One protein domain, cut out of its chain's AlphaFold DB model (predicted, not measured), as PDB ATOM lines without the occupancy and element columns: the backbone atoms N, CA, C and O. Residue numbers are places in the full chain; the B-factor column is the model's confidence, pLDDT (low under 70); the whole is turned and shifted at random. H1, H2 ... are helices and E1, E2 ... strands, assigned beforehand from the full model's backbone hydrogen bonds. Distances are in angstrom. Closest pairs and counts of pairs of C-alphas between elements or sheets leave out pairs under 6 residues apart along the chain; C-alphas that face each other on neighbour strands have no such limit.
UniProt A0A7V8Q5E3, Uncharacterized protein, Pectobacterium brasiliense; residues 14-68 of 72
ATOM      1  N   VAL A  14     229.400 165.458 187.674       93.38
ATOM      2  CA  VAL A  14     229.017 166.245 188.850       93.38
ATOM      3  C   VAL A  14     230.205 166.414 189.787       93.38
ATOM      4  O   VAL A  14     231.092 165.560 189.847       93.38
ATOM      5  N   TYR A  15     230.233 167.522 190.520       94.88
ATOM      6  CA  TYR A  15     231.268 167.832 191.498       94.88
ATOM      7  C   TYR A  15     230.702 167.847 192.917       94.88
ATOM      8  O   TYR A  15     229.724 168.539 193.197       94.88
ATOM      9  N   ILE A  16     231.354 167.123 193.827       94.25
ATOM     10  CA  ILE A  16     231.015 167.072 195.248       94.25
ATOM     11  C   ILE A  16     232.043 167.887 196.028       94.25
ATOM     12  O   ILE A  16     233.212 167.500 196.151       94.25
ATOM     13  N   LYS A  17     231.602 169.014 196.578       92.69
ATOM     14  CA  LYS A  17     232.479 170.029 197.167       92.69
ATOM     15  C   LYS A  17     233.128 169.593 198.477       92.69
ATOM     16  O   LYS A  17     234.326 169.803 198.647       92.69
ATOM     17  N   GLN A  18     232.377 168.975 199.390       91.44
ATOM     18  CA  GLN A  18     232.900 168.581 200.704       91.44
ATOM     19  C   GLN A  18     234.037 167.552 200.606       91.44
ATOM     20  O   GLN A  18     234.929 167.537 201.452       91.44
ATOM     21  N   ASN A  19     234.015 166.709 199.572       88.44
ATOM     22  CA  ASN A  19     234.981 165.631 199.370       88.44
ATOM     23  C   ASN A  19     236.021 165.936 198.280       88.44
ATOM     24  O   ASN A  19     236.948 165.150 198.115       88.44
ATOM     25  N   ASP A  20     235.868 167.048 197.554       94.38
ATOM     26  CA  ASP A  20     236.643 167.389 196.355       94.38
ATOM     27  C   ASP A  20     236.707 166.232 195.341       94.38
ATOM     28  O   ASP A  20     237.784 165.817 194.899       94.38
ATOM     29  N   VAL A  21     235.541 165.688 194.977       93.94
ATOM     30  CA  VAL A  21     235.444 164.597 193.996       93.94
ATOM     31  C   VAL A  21     234.574 164.961 192.806       93.94
ATOM     32  O   VAL A  21     233.596 165.691 192.928       93.94
ATOM     33  N   VAL A  22     234.933 164.426 191.647       94.19
ATOM     34  CA  VAL A  22     234.154 164.473 190.413       94.19
ATOM     35  C   VAL A  22     233.641 163.074 190.124       94.19
ATOM     36  O   VAL A  22     234.415 162.116 190.089       94.19
ATOM     37  N   ILE A  23     232.342 162.972 189.892       92.19
ATOM     38  CA  ILE A  23     231.672 161.739 189.498       92.19
ATOM     39  C   ILE A  23     231.424 161.828 187.999       92.19
ATOM     40  O   ILE A  23     230.848 162.801 187.522       92.19
ATOM     41  N   VAL A  24     231.885 160.824 187.260       91.56
ATOM     42  CA  VAL A  24     231.682 160.706 185.816       91.56
ATOM     43  C   VAL A  24     230.723 159.555 185.559       91.56
ATOM     44  O   VAL A  24     231.054 158.399 185.844       91.56
ATOM     45  N   HIS A  25     229.561 159.871 184.994       87.50
ATOM     46  CA  HIS A  25     228.596 158.872 184.555       87.50
ATOM     47  C   HIS A  25     229.064 158.267 183.239       87.50
ATOM     48  O   HIS A  25     229.092 158.941 182.209       87.50
ATOM     49  N   MET A  26     229.448 156.994 183.271       82.00
ATOM     50  CA  MET A  26     229.727 156.218 182.071       82.00
ATOM     51  C   MET A  26     228.618 155.194 181.883       82.00
ATOM     52  O   MET A  26     228.593 154.133 182.513       82.00
ATOM     53  N   GLU A  27     227.683 155.520 180.999       69.94
ATOM     54  CA  GLU A  27     226.669 154.562 180.591       69.94
ATOM     55  C   GLU A  27     227.308 153.309 179.962       69.94
ATOM     56  O   GLU A  27     228.368 153.390 179.330       69.94
ATOM     57  N   PRO A  28     226.666 152.137 180.092       64.12
ATOM     58  CA  PRO A  28     225.391 151.918 180.784       64.12
ATOM     59  C   PRO A  28     225.485 151.619 182.294       64.12
ATOM     60  O   PRO A  28     224.447 151.623 182.941       64.12
ATOM     61  N   TYR A  29     226.668 151.375 182.877       64.19
ATOM     62  CA  TYR A  29     226.745 150.810 184.245       64.19
ATOM     63  C   TYR A  29     227.927 151.263 185.113       64.19
ATOM     64  O   TYR A  29     228.086 150.755 186.221       64.19
ATOM     65  N   THR A  30     228.786 152.173 184.651       70.12
ATOM     66  CA  THR A  30     230.028 152.485 185.373       70.12
ATOM     67  C   THR A  30     230.033 153.924 185.855       70.12
ATOM     68  O   THR A  30     229.947 154.865 185.073       70.12
ATOM     69  N   VAL A  31     230.237 154.111 187.153       80.69
ATOM     70  CA  VAL A  31     230.562 155.415 187.728       80.69
ATOM     71  C   VAL A  31     232.065 155.465 187.980       80.69
ATOM     72  O   VAL A  31     232.620 154.580 188.629       80.69
ATOM     73  N   SER A  32     232.748 156.484 187.456       85.19
ATOM     74  CA  SER A  32     234.152 156.752 187.801       85.19
ATOM     75  C   SER A  32     234.232 157.931 188.758       85.19
ATOM     76  O   SER A  32     233.704 158.999 188.464       85.19
ATOM     77  N   ILE A  33     234.918 157.745 189.885       89.56
ATOM     78  CA  ILE A  33     235.132 158.789 190.889       89.56
ATOM     79  C   ILE A  33     236.581 159.262 190.789       89.56
ATOM     80  O   ILE A  33     237.518 158.471 190.898       89.56
ATOM     81  N   LEU A  34     236.755 160.557 190.559       92.06
ATOM     82  CA  LEU A  34     238.044 161.230 190.443       92.06
ATOM     83  C   LEU A  34     238.183 162.251 191.566       92.06
ATOM     84  O   LEU A  34     237.198 162.866 191.960       92.06
ATOM     85  N   THR A  35     239.399 162.516 192.035       95.06
ATOM     86  CA  THR A  35     239.644 163.734 192.823       95.06
ATOM     87  C   THR A  35     239.534 164.975 191.932       95.06
ATOM     88  O   THR A  35     239.741 164.899 190.713       95.06
ATOM     89  N   GLY A  36     239.286 166.146 192.520       93.38
ATOM     90  CA  GLY A  36     239.295 167.419 191.794       93.38
ATOM     91  C   GLY A  36     240.620 167.666 191.060       93.38
ATOM     92  O   GLY A  36     240.640 168.178 189.939       93.38
ATOM     93  N   GLU A  37     241.745 167.235 191.637       95.81
ATOM     94  CA  GLU A  37     243.061 167.299 190.992       95.81
ATOM     95  C   GLU A  37     243.163 166.378 189.762       95.81
ATOM     96  O   GLU A  37     243.659 166.797 188.712       95.81
ATOM     97  N   GLN A  38     242.681 165.136 189.863       94.50
ATOM     98  CA  GLN A  38     242.660 164.198 188.738       94.50
ATOM     99  C   GLN A  38     241.772 164.718 187.606       94.50
ATOM    100  O   GLN A  38     242.200 164.723 186.452       94.50
ATOM    101  N   ALA A  39     240.582 165.232 187.924       92.81
ATOM    102  CA  ALA A  39     239.675 165.818 186.940       92.81
ATOM    103  C   ALA A  39     240.334 166.976 186.167       92.81
ATOM    104  O   ALA A  39     240.295 167.006 184.935       92.81
ATOM    105  N   LYS A  40     241.040 167.874 186.869       93.12
ATOM    106  CA  LYS A  40     241.816 168.958 186.240       93.12
ATOM    107  C   LYS A  40     242.939 168.427 185.350       93.12
ATOM    108  O   LYS A  40     243.130 168.940 184.250       93.12
ATOM    109  N   LYS A  41     243.659 167.384 185.782       93.38
ATOM    110  CA  LYS A  41     244.700 166.719 184.972       93.38
ATOM    111  C   LYS A  41     244.140 166.104 183.687       93.38
ATOM    112  O   LYS A  41     244.821 166.128 182.664       93.38
ATOM    113  N   PHE A  42     242.904 165.609 183.713       89.50
ATOM    114  CA  PHE A  42     242.198 165.132 182.519       89.50
ATOM    115  C   PHE A  42     241.636 166.260 181.637       89.50
ATOM    116  O   PHE A  42     241.157 165.994 180.533       89.50
ATOM    117  N   GLY A  43     241.759 167.516 182.073       91.56
ATOM    118  CA  GLY A  43     241.282 168.689 181.349       91.56
ATOM    119  C   GLY A  43     239.794 168.966 181.544       91.56
ATOM    120  O   GLY A  43     239.211 169.679 180.727       91.56
ATOM    121  N   PHE A  44     239.170 168.406 182.584       92.75
ATOM    122  CA  PHE A  44     237.782 168.708 182.915       92.75
ATOM    123  C   PHE A  44     237.674 170.039 183.654       92.75
ATOM    124  O   PHE A  44     238.455 170.354 184.554       92.75
ATOM    125  N   ASP A  45     236.675 170.820 183.267       93.81
ATOM    126  CA  ASP A  45     236.377 172.122 183.838       93.81
ATOM    127  C   ASP A  45     235.295 171.981 184.911       93.81
ATOM    128  O   ASP A  45     234.103 171.918 184.603       93.81
ATOM    129  N   ILE A  46     235.721 171.924 186.176       92.75
ATOM    130  CA  ILE A  46     234.824 171.780 187.335       92.75
ATOM    131  C   ILE A  46     233.801 172.922 187.407       92.75
ATOM    132  O   ILE A  46     232.676 172.701 187.837       92.75
ATOM    133  N   SER A  47     234.135 174.127 186.927       93.44
ATOM    134  CA  SER A  47     233.211 175.275 186.971       93.44
ATOM    135  C   SER A  47     231.971 175.106 186.085       93.44
ATOM    136  O   SER A  47     230.999 175.841 186.243       93.44
ATOM    137  N   LYS A  48     232.008 174.143 185.157       92.62
ATOM    138  CA  LYS A  48     230.902 173.796 184.256       92.62
ATOM    139  C   LYS A  48     230.107 172.576 184.723       92.62
ATOM    140  O   LYS A  48     229.201 172.160 184.010       92.62
ATOM    141  N   MET A  49     230.480 171.975 185.851       93.06
ATOM    142  CA  MET A  49     229.795 170.814 186.418       93.06
ATOM    143  C   MET A  49     228.677 171.267 187.349       93.06
ATOM    144  O   MET A  49     228.782 172.313 187.994       93.06
ATOM    145  N   GLU A  50     227.628 170.456 187.453       92.44
ATOM    146  CA  GLU A  50     226.665 170.621 188.536       92.44
ATOM    147  C   GLU A  50     227.351 170.316 189.873       92.44
ATOM    148  O   GLU A  50     228.141 169.374 189.982       92.44
ATOM    149  N   MET A  51     227.096 171.156 190.872       93.06
ATOM    150  CA  MET A  51     227.763 171.096 192.166       93.06
ATOM    151  C   MET A  51     226.787 170.661 193.251       93.06
ATOM    152  O   MET A  51     225.738 171.277 193.426       93.06
ATOM    153  N   TYR A  52     227.206 169.676 194.037       92.25
ATOM    154  CA  TYR A  52     226.522 169.222 195.240       92.25
ATOM    155  C   TYR A  52     227.439 169.412 196.452       92.25
ATOM    156  O   TYR A  52     228.670 169.356 196.339       92.25
ATOM    157  N   GLU A  53     226.860 169.659 197.627       90.69
ATOM    158  CA  GLU A  53     227.660 169.860 198.839       90.69
ATOM    159  C   GLU A  53     228.237 168.532 199.345       90.69
ATOM    160  O   GLU A  53     229.435 168.462 199.620       90.69
ATOM    161  N   ASN A  54     227.432 167.467 199.396       88.88
ATOM    162  CA  ASN A  54     227.827 166.158 199.919       88.88
ATOM    163  C   ASN A  54     227.395 164.994 199.006       88.88
ATOM    164  O   ASN A  54     226.616 165.158 198.065       88.88
ATOM    165  N   ILE A  55     227.942 163.814 199.298       87.12
ATOM    166  CA  ILE A  55     227.606 162.544 198.651       87.12
ATOM    167  C   ILE A  55     227.045 161.571 199.685       87.12
ATOM    168  O   ILE A  55     227.527 161.514 200.819       87.12
ATOM    169  N   SER A  56     226.049 160.787 199.288       83.62
ATOM    170  CA  SER A  56     225.509 159.685 200.085       83.62
ATOM    171  C   SER A  56     225.365 158.429 199.234       83.62
ATOM    172  O   SER A  56     225.226 158.516 198.015       83.62
ATOM    173  N   ILE A  57     225.433 157.269 199.882       78.00
ATOM    174  CA  ILE A  57     225.213 155.968 199.251       78.00
ATOM    175  C   ILE A  57     223.952 155.383 199.882       78.00
ATOM    176  O   ILE A  57     223.914 155.239 201.106       78.00
ATOM    177  N   ASN A  58     222.943 155.067 199.063       72.88
ATOM    178  CA  ASN A  58     221.656 154.504 199.497       72.88
ATOM    179  C   ASN A  58     220.994 155.290 200.650       72.88
ATOM    180  O   ASN A  58     220.599 154.719 201.672       72.88
ATOM    181  N   GLY A  59     220.906 156.611 200.519       74.44
ATOM    182  CA  GLY A  59     220.338 157.493 201.534       74.44
ATOM    183  C   GLY A  59     219.815 158.775 200.904       74.44
ATOM    184  O   GLY A  59     220.195 159.109 199.794       74.44
ATOM    185  N   ILE A  60     218.953 159.505 201.620       62.50
ATOM    186  CA  ILE A  60     218.414 160.792 201.158       62.50
ATOM    187  C   ILE A  60     219.270 161.901 201.774       62.50
ATOM    188  O   ILE A  60     219.084 162.215 202.955       62.50
ATOM    189  N   PRO A  61     220.225 162.496 201.046       63.19
ATOM    190  CA  PRO A  61     220.949 163.630 201.571       63.19
ATOM    191  C   PRO A  61     220.078 164.879 201.388       63.19
ATOM    192  O   PRO A  61     219.627 165.188 200.285       63.19
ATOM    193  N   GLU A  62     219.851 165.643 202.455       64.44
ATOM    194  CA  GLU A  62     219.387 167.020 202.281       64.44
ATOM    195  C   GLU A  62     220.451 167.777 201.463       64.44
ATOM    196  O   GLU A  62     221.569 167.983 201.934       64.44
ATOM    197  N   ASN A  63     220.105 168.166 200.229       68.88
ATOM    198  CA  ASN A  63     220.961 168.899 199.280       68.88
ATOM    199  C   ASN A  63     222.235 168.163 198.813       68.88
ATOM    200  O   ASN A  63     223.255 168.805 198.534       68.88
ATOM    201  N   GLY A  64     222.183 166.835 198.716       79.06
ATOM    202  CA  GLY A  64     223.313 166.027 198.262       79.06
ATOM    203  C   GLY A  64     223.083 165.238 196.995       79.06
ATOM    204  O   GLY A  64     221.972 165.139 196.483       79.06
ATOM    205  N   TYR A  65     224.168 164.631 196.541       84.19
ATOM    206  CA  TYR A  65     224.158 163.679 195.448       84.19
ATOM    207  C   TYR A  65     224.033 162.249 195.996       84.19
ATOM    208  O   TYR A  65     224.799 161.844 196.879       84.19
ATOM    209  N   GLU A  66     223.067 161.483 195.491       84.62
ATOM    210  CA  GLU A  66     222.841 160.087 195.876       84.62
ATOM    211  C   GLU A  66     223.450 159.135 194.840       84.62
ATOM    212  O   GLU A  66     223.096 159.157 193.662       84.62
ATOM    213  N   LEU A  67     224.353 158.267 195.298       80.25
ATOM    214  CA  LEU A  67     224.742 157.063 194.574       80.25
ATOM    215  C   LEU A  67     223.831 155.915 195.010       80.25
ATOM    216  O   LEU A  67     223.843 155.510 196.175       80.25
ATOM    217  N   VAL A  68     223.070 155.378 194.060       74.81
ATOM    218  CA  VAL A  68     222.227 154.201 194.274       74.81
ATOM    219  C   VAL A  68     223.023 152.958 193.890       74.81
ATOM    220  O   VAL A  68     223.381 152.776 192.725       74.81
TER     221      VAL A  68
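Overview. This is residues 14 to 68 of the 72 residues of an uncharacterized protein of Pectobacterium brasiliense (UniProt A0A7V8Q5E3). A small twisted sheet of four strands, E3 E2 E1 E4, makes the middle of this domain, with the short helix H1 at one end of the longest axis and a small pair of parallel strands, E5 and E6, at the other. The hairpin of E2 and E3 is the longest part of the sheet and runs on past the short E1, while the chain from H1 comes round to add E4 at the other edge. The printed part has 55 residues, with six named strands and one named helix in the order E1 E2 E3 H1 E4 E5 E6. The larger sheet is mixed, the pair E5 E6 is parallel, and the class is mostly strand. The whole is compact, with a radius of gyration of the C-alphas of 11.1 A and spans of 31 by 26 by 16 A.

Along the chain. Start in the larger sheet with E2, residues 21 to 26; find C-alpha 21 at (235.444, 164.597, 193.996), and follow the strand for 15.7 A to C-alpha 26. Beside it E3, residues 30 to 35, runs back over 16.6 A and ends with C-alpha 35 at (239.644, 163.734, 192.823). E1, residues 14 to 16, begins at (229.017, 166.245, 188.850) and is 6.8 A long; E4, residues 50 to 52, is 6.8 A long as well. H1, residues 36 to 41, follows E3 directly and measures 8.7 A. Look last for E5, residues 55 to 57, of 7.0 A, and E6, residues 65 to 67, of 6.7 A, which ends with C-alpha 67 at (224.742, 157.063, 194.574).

Arrangement. Begin at the inner strand E2. It forms an antiparallel hairpin with the edge strand E3, at 157 degrees between their directions; look at N 24 and O 32, 2.8 A apart and within hydrogen-bond range. E2 and E1 are a hairpin too, antiparallel at 152 degrees, with N 16 and O 21 at 2.8 A. E1, E2 and E3 are a meander, each strand the antiparallel neighbour of the one before. At the other edge, E4 is parallel to E1 at 26 degrees, with N 15 and O 50 at 2.8 A. From E3 to E4 the strands' lines turn by 75 degrees. H1 is on this sheet at a height over the sheet of 7.0 A; it lies over E3 and stands up from the sheet, its line rising 50 degrees. The closest C-alphas of H1 and E2 are those of Gly 36 and Val 21, 5.3 A apart. In H1 every O i to N i+4 pair is within hydrogen-bond range. E3, H1 and E4 form a split strand-helix-strand unit, two strands of one sheet that are not neighbours with a helix between them along the chain; E2 and E1 lie between the two in the sheet, and its crossover is right-handed. Past E4 the chain runs on into E5 across a break of 2 residues, at 74 degrees. E5 and E6 are parallel at 28 degrees, with N 56 and O 65 at 2.9 A. The closest C-alphas of E4 and E6, those of Tyr 52 and Tyr 65, are 6.0 A apart. H1 is apart from both E5 and E6.

Size, cuts and confidence. The two C-alphas farthest apart are those of Lys 41, in H1, and Ile 60, between E5 and E6, at 31.4 A. The printed part has no cut and no long link; H1 to E4 and E5 to E6 are short links, and the others are tight. The mean pLDDT of the printed part is 85.8; look for values under 70 at residues 27 to 29, between E2 and E3, and at residues 60 to 63, between E5 and E6.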